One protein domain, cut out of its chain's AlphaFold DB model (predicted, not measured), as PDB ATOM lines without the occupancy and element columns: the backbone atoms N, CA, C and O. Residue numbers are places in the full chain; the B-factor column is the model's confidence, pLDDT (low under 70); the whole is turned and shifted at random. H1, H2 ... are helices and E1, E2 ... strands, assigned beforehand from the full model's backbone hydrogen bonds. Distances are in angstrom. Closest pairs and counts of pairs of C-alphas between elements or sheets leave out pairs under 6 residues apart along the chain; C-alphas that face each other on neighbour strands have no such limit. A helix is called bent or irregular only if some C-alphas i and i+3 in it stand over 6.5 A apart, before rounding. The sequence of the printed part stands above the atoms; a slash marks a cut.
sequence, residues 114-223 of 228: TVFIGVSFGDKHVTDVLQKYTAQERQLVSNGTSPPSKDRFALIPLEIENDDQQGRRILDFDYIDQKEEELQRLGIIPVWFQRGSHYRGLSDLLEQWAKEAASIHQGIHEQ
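This is residues 114 to 223 of the 228 residues of the protein "SIR2_2 domain-containing protein" of Deinococcus sp. LM3 (UniProt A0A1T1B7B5). A small sheet of three parallel strands, E1, E2 and E5, lies between helix H2 on one face and the first part of the long helix H3 on the other, while residues 207 to 223, of which 207 to 222 belong to H3, stick out as a free arm. H1 lies off the sheet, close to H2, and the small E3 and E4 hairpin extends beyond the end of E2. The printed part has 110 residues, with named elements in the order E1 H1 E2 E3 E4 H2 E5 H3, mixed helices and strands. The whole is loose, with a radius of gyration of the C-alphas of 17.8 A, and flat, spanning 56 by 44 by 21 A.

Start at E1, residues 114 to 117, and look for its parallel neighbour E2, residues 152 to 158, where N 153 and O 114 are 2.8 A apart. Between them comes H1, residues 124 to 142, not on the sheet; the three form a strand-helix-strand unit, two parallel neighbour strands with a helix between, its crossover right-handed. E2 runs on into E3, residues 160 to 162, at 14 degrees. E3 forms a hairpin with E4, residues 169 to 171, antiparallel, with N 161 and O 170 3.4 A apart. Next comes H2, residues 173 to 185, close but not clearly touching H1: their closest C-alphas, of Gln 131 and Arg 185, are 7.1 A apart, at a steep tilt of 63 degrees. E5, residues 189 to 194, is the other edge strand, parallel to E2, with N 191 and O 154 2.8 A apart. H2 is on the sheet at a height of 9.6 A, and its closest C-alpha pair with E5 is Glu 180 and Pro 190, 6.6 A. H3, residues 197 to 222, is on the opposite face, giving three layers, helices on both faces of a sheet; its closest C-alphas to E5 are those of Gly 201 and Gln 194, 5.3 A. Each O i to N i+4 pair is within hydrogen-bond range in H1 and H2, and 20 of 22 in H3.

Find C-alpha 114 at (-8.453, 41.130, 33.596), where E1 begins. H1 runs 26.5 A from C-alpha 124 at (-19.857, 48.984, 20.631). E2 covers 18.7 A, H2 18.3 A and E5 16.6 A; E3 and E4 have three residues each. H3 covers 39.0 A to C-alpha 222 at (10.709, 27.411, 49.090); it is irregular, with C-alphas 198 and 201 8.6 A apart.

The C-alphas farthest apart, of Gln 165 and Gln 223, are 56.6 A apart. The printed part has no cut, and no link is long. Its mean pLDDT is 82.3, with residues 147 to 148, 160 to 170 and 216 to 223 under 70.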
ATOM      1  N   THR A 114      -7.819  41.652  34.813       93.62
ATOM      2  CA  THR A 114      -8.453  41.130  33.596       93.62
ATOM      3  C   THR A 114      -7.499  41.214  32.412       93.62
ATOM      4  O   THR A 114      -6.852  42.238  32.209       93.62
ATOM      5  N   VAL A 115      -7.432  40.150  31.608       95.12
ATOM      6  CA  VAL A 115      -6.663  40.113  30.357       95.12
ATOM      7  C   VAL A 115      -7.617  39.893  29.185       95.12
ATOM      8  O   VAL A 115      -8.299  38.873  29.119       95.12
ATOM      9  N   PHE A 116      -7.654  40.842  28.254       94.56
ATOM     10  CA  PHE A 116      -8.415  40.776  27.012       94.56
ATOM     11  C   PHE A 116      -7.560  40.125  25.917       94.56
ATOM     12  O   PHE A 116      -6.452  40.584  25.626       94.56
ATOM     13  N   ILE A 117      -8.077  39.060  25.297       92.12
ATOM     14  CA  ILE A 117      -7.396  38.308  24.232       92.12
ATOM     15  C   ILE A 117      -8.350  38.165  23.051       92.12
ATOM     16  O   ILE A 117      -9.441  37.626  23.206       92.12
ATOM     17  N   GLY A 118      -7.947  38.645  21.873       87.69
ATOM     18  CA  GLY A 118      -8.751  38.519  20.649       87.69
ATOM     19  C   GLY A 118     -10.062  39.315  20.659       87.69
ATOM     20  O   GLY A 118     -10.912  39.091  19.802       87.69
ATOM     21  N   VAL A 119     -10.231  40.237  21.609       84.56
ATOM     22  CA  VAL A 119     -11.420  41.084  21.707       84.56
ATOM     23  C   VAL A 119     -11.318  42.216  20.695       84.56
ATOM     24  O   VAL A 119     -10.343  42.967  20.678       84.56
ATOM     25  N   SER A 120     -12.351  42.352  19.864       78.25
ATOM     26  CA  SER A 120     -12.517  43.540  19.037       78.25
ATOM     27  C   SER A 120     -13.048  44.672  19.909       78.25
ATOM     28  O   SER A 120     -14.222  44.691  20.268       78.25
ATOM     29  N   PHE A 121     -12.203  45.659  20.201       80.50
ATOM     30  CA  PHE A 121     -12.647  46.923  20.799       80.50
ATOM     31  C   PHE A 121     -13.487  47.781  19.821       80.50
ATOM     32  O   PHE A 121     -13.918  48.874  20.157       80.50
ATOM     33  N   GLY A 122     -13.802  47.264  18.625       72.81
ATOM     34  CA  GLY A 122     -14.860  47.799  17.766       72.81
ATOM     35  C   GLY A 122     -16.274  47.331  18.138       72.81
ATOM     36  O   GLY A 122     -17.240  47.875  17.606       72.81
ATOM     37  N   ASP A 123     -16.433  46.341  19.030       78.75
ATOM     38  CA  ASP A 123     -17.752  45.966  19.553       78.75
ATOM     39  C   ASP A 123     -18.277  47.087  20.460       78.75
ATOM     40  O   ASP A 123     -17.831  47.265  21.600       78.75
ATOM     41  N   LYS A 124     -19.242  47.850  19.937       82.62
ATOM     42  CA  LYS A 124     -19.857  48.984  20.631       82.62
ATOM     43  C   LYS A 124     -20.523  48.575  21.946       82.62
ATOM     44  O   LYS A 124     -20.501  49.347  22.896       82.62
ATOM     45  N   HIS A 125     -21.114  47.385  22.035       83.06
ATOM     46  CA  HIS A 125     -21.828  46.964  23.238       83.06
ATOM     47  C   HIS A 125     -20.861  46.731  24.398       83.06
ATOM     48  O   HIS A 125     -21.073  47.246  25.496       83.06
ATOM     49  N   VAL A 126     -19.769  46.005  24.152       82.69
ATOM     50  CA  VAL A 126     -18.739  45.755  25.172       82.69
ATOM     51  C   VAL A 126     -17.969  47.035  25.499       82.69
ATOM     52  O   VAL A 126     -17.756  47.342  26.674       82.69
ATOM     53  N   THR A 127     -17.584  47.821  24.491       88.62
ATOM     54  CA  THR A 127     -16.836  49.065  24.731       88.62
ATOM     55  C   THR A 127     -17.653  50.134  25.441       88.62
ATOM     56  O   THR A 127     -17.112  50.773  26.342       88.62
ATOM     57  N   ASP A 128     -18.949  50.281  25.152       90.06
ATOM     58  CA  ASP A 128     -19.830  51.197  25.889       90.06
ATOM     59  C   ASP A 128     -19.881  50.837  27.387       90.06
ATOM     60  O   ASP A 128     -19.881  51.723  28.247       90.06
ATOM     61  N   VAL A 129     -19.908  49.540  27.722       91.31
ATOM     62  CA  VAL A 129     -19.883  49.066  29.116       91.31
ATOM     63  C   VAL A 129     -18.562  49.437  29.791       91.31
ATOM     64  O   VAL A 129     -18.579  50.001  30.888       91.31
ATOM     65  N   LEU A 130     -17.433  49.177  29.127       92.25
ATOM     66  CA  LEU A 130     -16.097  49.503  29.637       92.25
ATOM     67  C   LEU A 130     -15.917  51.014  29.836       92.25
ATOM     68  O   LEU A 130     -15.470  51.439  30.897       92.25
ATOM     69  N   GLN A 131     -16.323  51.839  28.867       92.50
ATOM     70  CA  GLN A 131     -16.248  53.301  28.970       92.50
ATOM     71  C   GLN A 131     -17.044  53.833  30.163       92.50
ATOM     72  O   GLN A 131     -16.526  54.637  30.942       92.50
ATOM     73  N   LYS A 132     -18.291  53.373  30.330       92.12
ATOM     74  CA  LYS A 132     -19.143  53.772  31.459       92.12
ATOM     75  C   LYS A 132     -18.513  53.377  32.790       92.12
ATOM     76  O   LYS A 132     -18.474  54.200  33.702       92.12
ATOM     77  N   TYR A 133     -18.000  52.150  32.887       92.12
ATOM     78  CA  TYR A 133     -17.333  51.663  34.089       92.12
ATOM     79  C   TYR A 133     -16.096  52.500  34.434       92.12
ATOM     80  O   TYR A 133     -15.994  53.016  35.543       92.12
ATOM     81  N   THR A 134     -15.197  52.720  33.473       92.06
ATOM     82  CA  THR A 134     -13.967  53.498  33.683       92.06
ATOM     83  C   THR A 134     -14.267  54.954  34.045       92.06
ATOM     84  O   THR A 134     -13.581  55.541  34.882       92.06
ATOM     85  N   ALA A 135     -15.309  55.557  33.465       91.62
ATOM     86  CA  ALA A 135     -15.743  56.902  33.838       91.62
ATOM     87  C   ALA A 135     -16.247  56.964  35.292       91.62
ATOM     88  O   ALA A 135     -15.852  57.866  36.033       91.62
ATOM     89  N   GLN A 136     -17.073  55.998  35.708       90.69
ATOM     90  CA  GLN A 136     -17.552  55.882  37.091       90.69
ATOM     91  C   GLN A 136     -16.392  55.664  38.066       90.69
ATOM     92  O   GLN A 136     -16.299  56.345  39.085       90.69
ATOM     93  N   GLU A 137     -15.467  54.771  37.724       89.56
ATOM     94  CA  GLU A 137     -14.280  54.487  38.524       89.56
ATOM     95  C   GLU A 137     -13.444  55.754  38.759       89.56
ATOM     96  O   GLU A 137     -13.121  56.087  39.899       89.56
ATOM     97  N   ARG A 138     -13.146  56.510  37.692       89.06
ATOM     98  CA  ARG A 138     -12.372  57.758  37.784       89.06
ATOM     99  C   ARG A 138     -13.030  58.779  38.708       89.06
ATOM    100  O   ARG A 138     -12.323  59.425  39.476       89.06
ATOM    101  N   GLN A 139     -14.357  58.897  38.663       88.94
ATOM    102  CA  GLN A 139     -15.109  59.780  39.560       88.94
ATOM    103  C   GLN A 139     -15.018  59.322  41.021       88.94
ATOM    104  O   GLN A 139     -14.819  60.137  41.920       88.94
ATOM    105  N   LEU A 140     -15.138  58.018  41.280       87.31
ATOM    106  CA  LEU A 140     -15.048  57.479  42.637       87.31
ATOM    107  C   LEU A 140     -13.648  57.651  43.234       87.31
ATOM    108  O   LEU A 140     -13.532  57.960  44.423       87.31
ATOM    109  N   VAL A 141     -12.602  57.490  42.422       85.94
ATOM    110  CA  VAL A 141     -11.211  57.718  42.833       85.94
ATOM    111  C   VAL A 141     -10.954  59.207  43.069       85.94
ATOM    112  O   VAL A 141     -10.403  59.562  44.109       85.94
ATOM    113  N   SER A 142     -11.400  60.096  42.172       86.19
ATOM    114  CA  SER A 142     -11.226  61.547  42.352       86.19
ATOM    115  C   SER A 142     -11.930  62.075  43.600       86.19
ATOM    116  O   SER A 142     -11.456  63.021  44.222       86.19
ATOM    117  N   ASN A 143     -13.037  61.440  43.989       88.75
ATOM    118  CA  ASN A 143     -13.810  61.796  45.177       88.75
ATOM    119  C   ASN A 143     -13.291  61.124  46.465       88.75
ATOM    120  O   ASN A 143     -13.882  61.315  47.525       88.75
ATOM    121  N   GLY A 144     -12.217  60.326  46.397       82.75
ATOM    122  CA  GLY A 144     -11.641  59.619  47.551       82.75
ATOM    123  C   GLY A 144     -12.514  58.484  48.103       82.75
ATOM    124  O   GLY A 144     -12.284  58.007  49.211       82.75
ATOM    125  N   THR A 145     -13.527  58.060  47.346       77.50
ATOM    126  CA  THR A 145     -14.558  57.098  47.770       77.50
ATOM    127  C   THR A 145     -14.217  55.634  47.496       77.50
ATOM    128  O   THR A 145     -14.882  54.756  48.037       77.50
ATOM    129  N   SER A 146     -13.206  55.344  46.671       74.00
ATOM    130  CA  SER A 146     -12.811  53.970  46.338       74.00
ATOM    131  C   SER A 146     -11.308  53.870  46.067       74.00
ATOM    132  O   SER A 146     -10.735  54.815  45.516       74.00
ATOM    133  N   PRO A 147     -10.654  52.738  46.400       68.75
ATOM    134  CA  PRO A 147      -9.326  52.440  45.876       68.75
ATOM    135  C   PRO A 147      -9.350  52.308  44.338       68.75
ATOM    136  O   PRO A 147     -10.424  52.080  43.767       68.75
ATOM    137  N   PRO A 148      -8.181  52.411  43.672       68.62
ATOM    138  CA  PRO A 148      -8.049  52.118  42.246       68.62
ATOM    139  C   PRO A 148      -8.535  50.696  41.943       68.62
ATOM    140  O   PRO A 148      -8.311  49.784  42.748       68.62
ATOM    141  N   SER A 149      -9.198  50.495  40.804       76.62
ATOM    142  CA  SER A 149      -9.619  49.156  40.391       76.62
ATOM    143  C   SER A 149      -8.431  48.273  40.016       76.62
ATOM    144  O   SER A 149      -7.269  48.683  40.008       76.62
ATOM    145  N   LYS A 150      -8.737  47.008  39.736       89.06
ATOM    146  CA  LYS A 150      -7.756  46.035  39.272       89.06
ATOM    147  C   LYS A 150      -7.267  46.374  37.865       89.06
ATOM    148  O   LYS A 150      -8.040  46.830  37.022       89.06
ATOM    149  N   ASP A 151      -5.998  46.065  37.618       92.50
ATOM    150  CA  ASP A 151      -5.378  46.274  36.315       92.50
ATOM    151  C   ASP A 151      -6.083  45.474  35.216       92.50
ATOM    152  O   ASP A 151      -6.493  44.319  35.390       92.50
ATOM    153  N   ARG A 152      -6.194  46.108  34.053       95.12
ATOM    154  CA  ARG A 152      -6.783  45.544  32.843       95.12
ATOM    155  C   ARG A 152      -5.740  45.585  31.742       95.12
ATOM    156  O   ARG A 152      -5.224  46.656  31.452       95.12
ATOM    157  N   PHE A 153      -5.468  44.452  31.109       95.88
ATOM    158  CA  PHE A 153      -4.475  44.329  30.041       95.88
ATOM    159  C   PHE A 153      -5.130  43.861  28.749       95.88
ATOM    160  O   PHE A 153      -6.010  43.008  28.801       95.88
ATOM    161  N   ALA A 154      -4.685  44.340  27.593       95.81
ATOM    162  CA  ALA A 154      -5.101  43.793  26.303       95.81
ATOM    163  C   ALA A 154      -3.897  43.302  25.505       95.81
ATOM    164  O   ALA A 154      -2.940  44.047  25.315       95.81
ATOM    165  N   LEU A 155      -3.954  42.059  25.022       94.81
ATOM    166  CA  LEU A 155      -2.910  41.505  24.164       94.81
ATOM    167  C   LEU A 155      -3.173  41.937  22.720       94.81
ATOM    168  O   LEU A 155      -4.096  41.424  22.080       94.81
ATOM    169  N   ILE A 156      -2.366  42.868  22.210       92.75
ATOM    170  CA  ILE A 156      -2.557  43.468  20.884       92.75
ATOM    171  C   ILE A 156      -1.444  43.011  19.932       92.75
ATOM    172  O   ILE A 156      -0.259  43.143  20.264       92.75
ATOM    173  N   PRO A 157      -1.780  42.457  18.751       89.38
ATOM    174  CA  PRO A 157      -0.770  42.136  17.759       89.38
ATOM    175  C   PRO A 157      -0.164  43.428  17.207       89.38
ATOM    176  O   PRO A 157      -0.882  44.322  16.771       89.38
ATOM    177  N   LEU A 158       1.161  43.491  17.148       87.00
ATOM    178  CA  LEU A 158       1.860  44.455  16.310       87.00
ATOM    179  C   LEU A 158       1.624  44.057  14.855       87.00
ATOM    180  O   LEU A 158       2.187  43.065  14.367       87.00
ATOM    181  N   GLU A 159       0.747  44.800  14.190       70.00
ATOM    182  CA  GLU A 159       0.600  44.744  12.746       70.00
ATOM    183  C   GLU A 159       1.806  45.452  12.138       70.00
ATOM    184  O   GLU A 159       2.137  46.585  12.472       70.00
ATOM    185  N   ILE A 160       2.545  44.711  11.323       65.19
ATOM    186  CA  ILE A 160       3.683  45.245  10.595       65.19
ATOM    187  C   ILE A 160       3.253  45.230   9.140       65.19
ATOM    188  O   ILE A 160       3.044  44.142   8.590       65.19
ATOM    189  N   GLU A 161       3.115  46.409   8.543       57.12
ATOM    190  CA  GLU A 161       2.891  46.512   7.109       57.12
ATOM    191  C   GLU A 161       4.118  45.983   6.356       57.12
ATOM    192  O   GLU A 161       5.275  46.176   6.754       57.12
ATOM    193  N   ASN A 162       3.848  45.261   5.268       53.56
ATOM    194  CA  ASN A 162       4.857  44.984   4.261       53.56
ATOM    195  C   ASN A 162       4.776  46.080   3.193       53.56
ATOM    196  O   ASN A 162       3.682  46.427   2.759       53.56
ATOM    197  N   ASP A 163       5.960  46.488   2.744       49.59
ATOM    198  CA  ASP A 163       6.286  47.364   1.617       49.59
ATOM    199  C   ASP A 163       6.406  48.876   1.889       49.59
ATOM    200  O   ASP A 163       5.626  49.694   1.404       49.59
ATOM    201  N   ASP A 164       7.557  49.279   2.449       51.25
ATOM    202  CA  ASP A 164       8.345  50.224   1.651       51.25
ATOM    203  C   ASP A 164       8.842  49.491   0.391       51.25
ATOM    204  O   ASP A 164       8.998  48.274   0.385       51.25
ATOM    205  N   GLN A 165       9.124  50.196  -0.702       54.78
ATOM    206  CA  GLN A 165       9.598  49.593  -1.964       54.78
ATOM    207  C   GLN A 165      10.928  48.795  -1.838       54.78
ATOM    208  O   GLN A 165      11.530  48.425  -2.847       54.78
ATOM    209  N   GLN A 166      11.430  48.568  -0.618       58.12
ATOM    210  CA  GLN A 166      12.627  47.819  -0.254       58.12
ATOM    211  C   GLN A 166      12.340  46.612   0.667       58.12
ATOM    212  O   GLN A 166      13.293  45.976   1.126       58.12
ATOM    213  N   GLY A 167      11.073  46.263   0.922       54.19
ATOM    214  CA  GLY A 167      10.692  45.085   1.707       54.19
ATOM    215  C   GLY A 167      11.006  45.194   3.202       54.19
ATOM    216  O   GLY A 167      11.127  44.169   3.884       54.19
ATOM    217  N   ARG A 168      11.176  46.410   3.741       53.88
ATOM    218  CA  ARG A 168      11.339  46.607   5.184       53.88
ATOM    219  C   ARG A 168       9.982  46.547   5.868       53.88
ATOM    220  O   ARG A 168       8.984  47.084   5.406       53.88
ATOM    221  N   ARG A 169       9.994  45.890   7.021       58.88
ATOM    222  CA  ARG A 169       8.882  45.784   7.959       58.88
ATOM    223  C   ARG A 169       8.805  47.084   8.760       58.88
ATOM    224  O   ARG A 169       9.672  47.302   9.607       58.88
ATOM    225  N   ILE A 170       7.824  47.939   8.474       64.94
ATOM    226  CA  ILE A 170       7.639  49.222   9.168       64.94
ATOM    227  C   ILE A 170       6.536  49.064  10.218       64.94
ATOM    228  O   ILE A 170       5.507  48.437   9.968       64.94
ATOM    229  N   LEU A 171       6.795  49.580  11.421       73.19
ATOM    230  CA  LEU A 171       5.770  49.723  12.450       73.19
ATOM    231  C   LEU A 171       4.874  50.894  12.069       73.19
ATOM    232  O   LEU A 171       5.375  51.997  11.843       73.19
ATOM    233  N   ASP A 172       3.570  50.655  12.031       80.69
ATOM    234  CA  ASP A 172       2.591  51.726  11.909       80.69
ATOM    235  C   ASP A 172       2.458  52.426  13.272       80.69
ATOM    236  O   ASP A 172       1.726  51.985  14.161       80.69
ATOM    237  N   PHE A 173       3.258  53.478  13.465       84.38
ATOM    238  CA  PHE A 173       3.239  54.273  14.692       84.38
ATOM    239  C   PHE A 173       1.908  55.011  14.874       84.38
ATOM    240  O   PHE A 173       1.448  55.116  16.006       84.38
ATOM    241  N   ASP A 174       1.253  55.430  13.788       86.06
ATOM    242  CA  ASP A 174      -0.046  56.103  13.866       86.06
ATOM    243  C   ASP A 174      -1.122  55.132  14.372       86.06
ATOM    244  O   ASP A 174      -1.940  55.492  15.223       86.06
ATOM    245  N   TYR A 175      -1.105  53.880  13.902       85.31
ATOM    246  CA  TYR A 175      -1.972  52.823  14.430       85.31
ATOM    247  C   TYR A 175      -1.708  52.546  15.911       85.31
ATOM    248  O   TYR A 175      -2.662  52.419  16.685       85.31
ATOM    249  N   ILE A 176      -0.435  52.440  16.310       89.19
ATOM    250  CA  ILE A 176      -0.054  52.201  17.709       89.19
ATOM    251  C   ILE A 176      -0.595  53.331  18.582       89.19
ATOM    252  O   ILE A 176      -1.365  53.049  19.495       89.19
ATOM    253  N   ASP A 177      -0.288  54.586  18.256       91.06
ATOM    254  CA  ASP A 177      -0.709  55.751  19.034       91.06
ATOM    255  C   ASP A 177      -2.242  55.822  19.153       91.06
ATOM    256  O   ASP A 177      -2.786  55.962  20.252       91.06
ATOM    257  N   GLN A 178      -2.968  55.622  18.046       90.69
ATOM    258  CA  GLN A 178      -4.436  55.590  18.054       90.69
ATOM    259  C   GLN A 178      -4.991  54.473  18.946       90.69
ATOM    260  O   GLN A 178      -5.966  54.682  19.678       90.69
ATOM    261  N   LYS A 179      -4.384  53.281  18.903       91.06
ATOM    262  CA  LYS A 179      -4.803  52.146  19.730       91.06
ATOM    263  C   LYS A 179      -4.468  52.341  21.201       91.06
ATOM    264  O   LYS A 179      -5.284  51.973  22.047       91.06
ATOM    265  N   GLU A 180      -3.320  52.925  21.524       93.50
ATOM    266  CA  GLU A 180      -2.971  53.263  22.903       93.50
ATOM    267  C   GLU A 180      -3.954  54.284  23.477       93.50
ATOM    268  O   GLU A 180      -4.476  54.067  24.571       93.50
ATOM    269  N   GLU A 181      -4.307  55.331  22.722       93.31
ATOM    270  CA  GLU A 181      -5.328  56.295  23.139       93.31
ATOM    271  C   GLU A 181      -6.700  55.640  23.370       93.31
ATOM    272  O   GLU A 181      -7.373  55.922  24.368       93.31
ATOM    273  N   GLU A 182      -7.138  54.772  22.453       92.88
ATOM    274  CA  GLU A 182      -8.397  54.031  22.567       92.88
ATOM    275  C   GLU A 182      -8.431  53.199  23.856       92.88
ATOM    276  O   GLU A 182      -9.358  53.330  24.661       92.88
ATOM    277  N   LEU A 183      -7.396  52.395  24.098       94.38
ATOM    278  CA  LEU A 183      -7.307  51.521  25.268       94.38
ATOM    279  C   LEU A 183      -7.138  52.315  26.567       94.38
ATOM    280  O   LEU A 183      -7.776  51.998  27.574       94.38
ATOM    281  N   GLN A 184      -6.377  53.408  26.549       92.62
ATOM    282  CA  GLN A 184      -6.218  54.288  27.702       92.62
ATOM    283  C   GLN A 184      -7.548  54.947  28.100       92.62
ATOM    284  O   GLN A 184      -7.847  55.078  29.294       92.62
ATOM    285  N   ARG A 185      -8.403  55.319  27.135       92.00
ATOM    286  CA  ARG A 185      -9.765  55.810  27.426       92.00
ATOM    287  C   ARG A 185     -10.606  54.751  28.138       92.00
ATOM    288  O   ARG A 185     -11.362  55.108  29.041       92.00
ATOM    289  N   LEU A 186     -10.407  53.477  27.809       93.19
ATOM    290  CA  LEU A 186     -11.024  52.330  28.481       93.19
ATOM    291  C   LEU A 186     -10.329  51.954  29.801       93.19
ATOM    292  O   LEU A 186     -10.829  51.101  30.528       93.19
ATOM    293  N   GLY A 187      -9.214  52.600  30.155       92.56
ATOM    294  CA  GLY A 187      -8.410  52.235  31.322       92.56
ATOM    295  C   GLY A 187      -7.818  50.832  31.187       92.56
ATOM    296  O   GLY A 187      -7.845  50.070  32.151       92.56
ATOM    297  N   ILE A 188      -7.370  50.486  29.981       95.12
ATOM    298  CA  ILE A 188      -6.747  49.213  29.622       95.12
ATOM    299  C   ILE A 188      -5.298  49.480  29.216       95.12
ATOM    300  O   ILE A 188      -5.011  50.407  28.463       95.12
ATOM    301  N   ILE A 189      -4.393  48.646  29.715       95.50
ATOM    302  CA  ILE A 189      -2.961  48.688  29.445       95.50
ATOM    303  C   ILE A 189      -2.671  47.783  28.236       95.50
ATOM    304  O   ILE A 189      -2.919  46.574  28.307       95.50
ATOM    305  N   PRO A 190      -2.167  48.319  27.113       95.25
ATOM    306  CA  PRO A 190      -1.788  47.495  25.973       95.25
ATOM    307  C   PRO A 190      -0.550  46.650  26.290       95.25
ATOM    308  O   PRO A 190       0.417  47.112  26.892       95.25
ATOM    309  N   VAL A 191      -0.570  45.398  25.839       95.31
ATOM    310  CA  VAL A 191       0.575  44.488  25.817       95.31
ATOM    311  C   VAL A 191       0.777  44.049  24.376       95.31
ATOM    312  O   VAL A 191       0.054  43.207  23.838       95.31
ATOM    313  N   TRP A 192       1.767  44.660  23.747       92.94
ATOM    314  CA  TRP A 192       2.086  44.458  22.344       92.94
ATOM    315  C   TRP A 192       2.857  43.151  22.128       92.94
ATOM    316  O   TRP A 192       3.836  42.876  22.822       92.94
ATOM    317  N   PHE A 193       2.456  42.354  21.135       90.81
ATOM    318  CA  PHE A 193       3.177  41.137  20.750       90.81
ATOM    319  C   PHE A 193       3.388  41.049  19.240       90.81
ATOM    320  O   PHE A 193       2.542  41.446  18.444       90.81
ATOM    321  N   GLN A 194       4.505  40.468  18.805       88.38
ATOM    322  CA  GLN A 194       4.716  40.204  17.380       88.38
ATOM    323  C   GLN A 194       3.782  39.082  16.919       88.38
ATOM    324  O   GLN A 194       3.912  37.957  17.382       88.38
ATOM    325  N   ARG A 195       2.859  39.339  15.982       83.00
ATOM    326  CA  ARG A 195       1.840  38.344  15.590       83.00
ATOM    327  C   ARG A 195       2.433  36.985  15.181       83.00
ATOM    328  O   ARG A 195       2.037  35.944  15.709       83.00
ATOM    329  N   GLY A 196       3.395  36.993  14.255       80.12
ATOM    330  CA  GLY A 196       3.934  35.780  13.628       80.12
ATOM    331  C   GLY A 196       2.884  34.996  12.822       80.12
ATOM    332  O   GLY A 196       1.697  35.328  12.812       80.12
ATOM    333  N   SER A 197       3.298  33.932  12.130       80.06
ATOM    334  CA  SER A 197       2.346  33.042  11.448       80.06
ATOM    335  C   SER A 197       1.449  32.332  12.466       80.06
ATOM    336  O   SER A 197       1.917  31.905  13.522       80.06
ATOM    337  N   HIS A 198       0.151  32.222  12.164       78.38
ATOM    338  CA  HIS A 198      -0.839  31.559  13.027       78.38
ATOM    339  C   HIS A 198      -0.809  32.017  14.499       78.38
ATOM    340  O   HIS A 198      -0.996  31.193  15.392       78.38
ATOM    341  N   TYR A 199      -0.554  33.308  14.753       84.31
ATOM    342  CA  TYR A 199      -0.454  33.881  16.105       84.31
ATOM    343  C   TYR A 199       0.642  33.249  16.976       84.31
ATOM    344  O   TYR A 199       0.515  33.174  18.198       84.31
ATOM    345  N   ARG A 200       1.744  32.790  16.366       85.81
ATOM    346  CA  ARG A 200       2.860  32.191  17.106       85.81
ATOM    347  C   ARG A 200       3.380  33.094  18.224       85.81
ATOM    348  O   ARG A 200       3.597  32.586  19.312       85.81
ATOM    349  N   GLY A 201       3.532  34.398  17.999       89.62
ATOM    350  CA  GLY A 201       4.077  35.251  19.057       89.62
ATOM    351  C   GLY A 201       3.111  35.491  20.217       89.62
ATOM    352  O   GLY A 201       3.574  35.725  21.326       89.62
ATOM    353  N   LEU A 202       1.793  35.338  20.016       91.75
ATOM    354  CA  LEU A 202       0.842  35.284  21.135       91.75
ATOM    355  C   LEU A 202       1.078  34.029  21.979       91.75
ATOM    356  O   LEU A 202       1.139  34.102  23.200       91.75
ATOM    357  N   SER A 203       1.227  32.877  21.320       90.56
ATOM    358  CA  SER A 203       1.527  31.609  21.992       90.56
ATOM    359  C   SER A 203       2.847  31.684  22.763       90.56
ATOM    360  O   SER A 203       2.877  31.330  23.938       90.56
ATOM    361  N   ASP A 204       3.902  32.224  22.147       91.88
ATOM    362  CA  ASP A 204       5.215  32.384  22.778       91.88
ATOM    363  C   ASP A 204       5.145  33.328  23.999       91.88
ATOM    364  O   ASP A 204       5.710  33.011  25.048       91.88
ATOM    365  N   LEU A 205       4.399  34.438  23.903       94.00
ATOM    366  CA  LEU A 205       4.158  35.356  25.023       94.00
ATOM    367  C   LEU A 205       3.443  34.653  26.188       94.00
ATOM    368  O   LEU A 205       3.889  34.728  27.333       94.00
ATOM    369  N   LEU A 206       2.348  33.941  25.906       93.69
ATOM    370  CA  LEU A 206       1.580  33.239  26.937       93.69
ATOM    371  C   LEU A 206       2.375  32.083  27.564       93.69
ATOM    372  O   LEU A 206       2.260  31.832  28.763       93.69
ATOM    373  N   GLU A 207       3.196  31.385  26.776       92.56
ATOM    374  CA  GLU A 207       4.142  30.376  27.265       92.56
ATOM    375  C   GLU A 207       5.158  30.976  28.237       92.56
ATOM    376  O   GLU A 207       5.430  30.389  29.287       92.56
ATOM    377  N   GLN A 208       5.719  32.139  27.904       92.50
ATOM    378  CA  GLN A 208       6.655  32.838  28.775       92.50
ATOM    379  C   GLN A 208       5.990  33.214  30.105       92.50
ATOM    380  O   GLN A 208       6.500  32.847  31.163       92.50
ATOM    381  N   TRP A 209       4.822  33.856  30.059       92.44
ATOM    382  CA  TRP A 209       4.079  34.245  31.261       92.44
ATOM    383  C   TRP A 209       3.702  33.048  32.136       92.44
ATOM    384  O   TRP A 209       3.817  33.108  33.359       92.44
ATOM    385  N   ALA A 210       3.305  31.927  31.529       90.19
ATOM    386  CA  ALA A 210       2.998  30.708  32.269       90.19
ATOM    387  C   ALA A 210       4.228  30.141  33.003       90.19
ATOM    388  O   ALA A 210       4.102  29.652  34.128       90.19
ATOM    389  N   LYS A 211       5.419  30.205  32.390       89.56
ATOM    390  CA  LYS A 211       6.676  29.780  33.033       89.56
ATOM    391  C   LYS A 211       7.038  30.693  34.198       89.56
ATOM    392  O   LYS A 211       7.345  30.196  35.277       89.56
ATOM    393  N   GLU A 212       6.952  32.005  33.997       88.25
ATOM    394  CA  GLU A 212       7.231  32.999  35.038       88.25
ATOM    395  C   GLU A 212       6.284  32.834  36.237       88.25
ATOM    396  O   GLU A 212       6.734  32.792  37.383       88.25
ATOM    397  N   ALA A 213       4.987  32.621  35.989       81.12
ATOM    398  CA  ALA A 213       4.005  32.352  37.040       81.12
ATOM    399  C   ALA A 213       4.333  31.080  37.846       81.12
ATOM    400  O   ALA A 213       4.217  31.071  39.074       81.12
ATOM    401  N   ALA A 214       4.782  30.012  37.178       77.19
ATOM    402  CA  ALA A 214       5.199  28.781  37.848       77.19
ATOM    403  C   ALA A 214       6.446  28.993  38.727       77.19
ATOM    404  O   ALA A 214       6.492  28.490  39.851       77.19
ATOM    405  N   SER A 215       7.424  29.772  38.256       72.62
ATOM    406  CA  SER A 215       8.631  30.110  39.022       72.62
ATOM    407  C   SER A 215       8.325  30.950  40.263       72.62
ATOM    408  O   SER A 215       8.885  30.688  41.326       72.62
ATOM    409  N   ILE A 216       7.394  31.908  40.170       69.19
ATOM    410  CA  ILE A 216       6.938  32.695  41.329       69.19
ATOM    411  C   ILE A 216       6.298  31.778  42.379       69.19
ATOM    412  O   ILE A 216       6.615  31.870  43.565       69.19
ATOM    413  N   HIS A 217       5.438  30.848  41.954       60.66
ATOM    414  CA  HIS A 217       4.814  29.893  42.868       60.66
ATOM    415  C   HIS A 217       5.824  28.960  43.552       60.66
ATOM    416  O   HIS A 217       5.669  28.678  44.742       60.66
ATOM    417  N   GLN A 218       6.868  28.516  42.844       59.81
ATOM    418  CA  GLN A 218       7.941  27.703  43.430       59.81
ATOM    419  C   GLN A 218       8.772  28.495  44.450       59.81
ATOM    420  O   GLN A 218       8.970  28.017  45.565       59.81
ATOM    421  N   GLY A 219       9.154  29.736  44.130       55.75
ATOM    422  CA  GLY A 219       9.905  30.595  45.052       55.75
ATOM    423  C   GLY A 219       9.148  30.912  46.350       55.75
ATOM    424  O   GLY A 219       9.750  30.963  47.418       55.75
ATOM    425  N   ILE A 220       7.818  31.051  46.294       55.94
ATOM    426  CA  ILE A 220       6.976  31.236  47.492       55.94
ATOM    427  C   ILE A 220       6.924  29.958  48.346       55.94
ATOM    428  O   ILE A 220       6.897  30.037  49.577       55.94
ATOM    429  N   HIS A 221       6.908  28.779  47.720       52.69
ATOM    430  CA  HIS A 221       6.907  27.502  48.438       52.69
ATOM    431  C   HIS A 221       8.245  27.210  49.127       52.69
ATOM    432  O   HIS A 221       8.237  26.701  50.247       52.69
ATOM    433  N   GLU A 222       9.368  27.576  48.509       52.00
ATOM    434  CA  GLU A 222      10.709  27.411  49.090       52.00
ATOM    435  C   GLU A 222      10.998  28.395  50.235       52.00
ATOM    436  O   GLU A 222      11.834  28.120  51.092       52.00
ATOM    437  N   GLN A 223      10.278  29.521  50.300       50.25
ATOM    438  CA  GLN A 223      10.420  30.520  51.366       50.25
ATOM    439  C   GLN A 223       9.507  30.297  52.581       50.25
ATOM    440  O   GLN A 223       9.589  31.060  53.545       50.25
TER     441      GLN A 223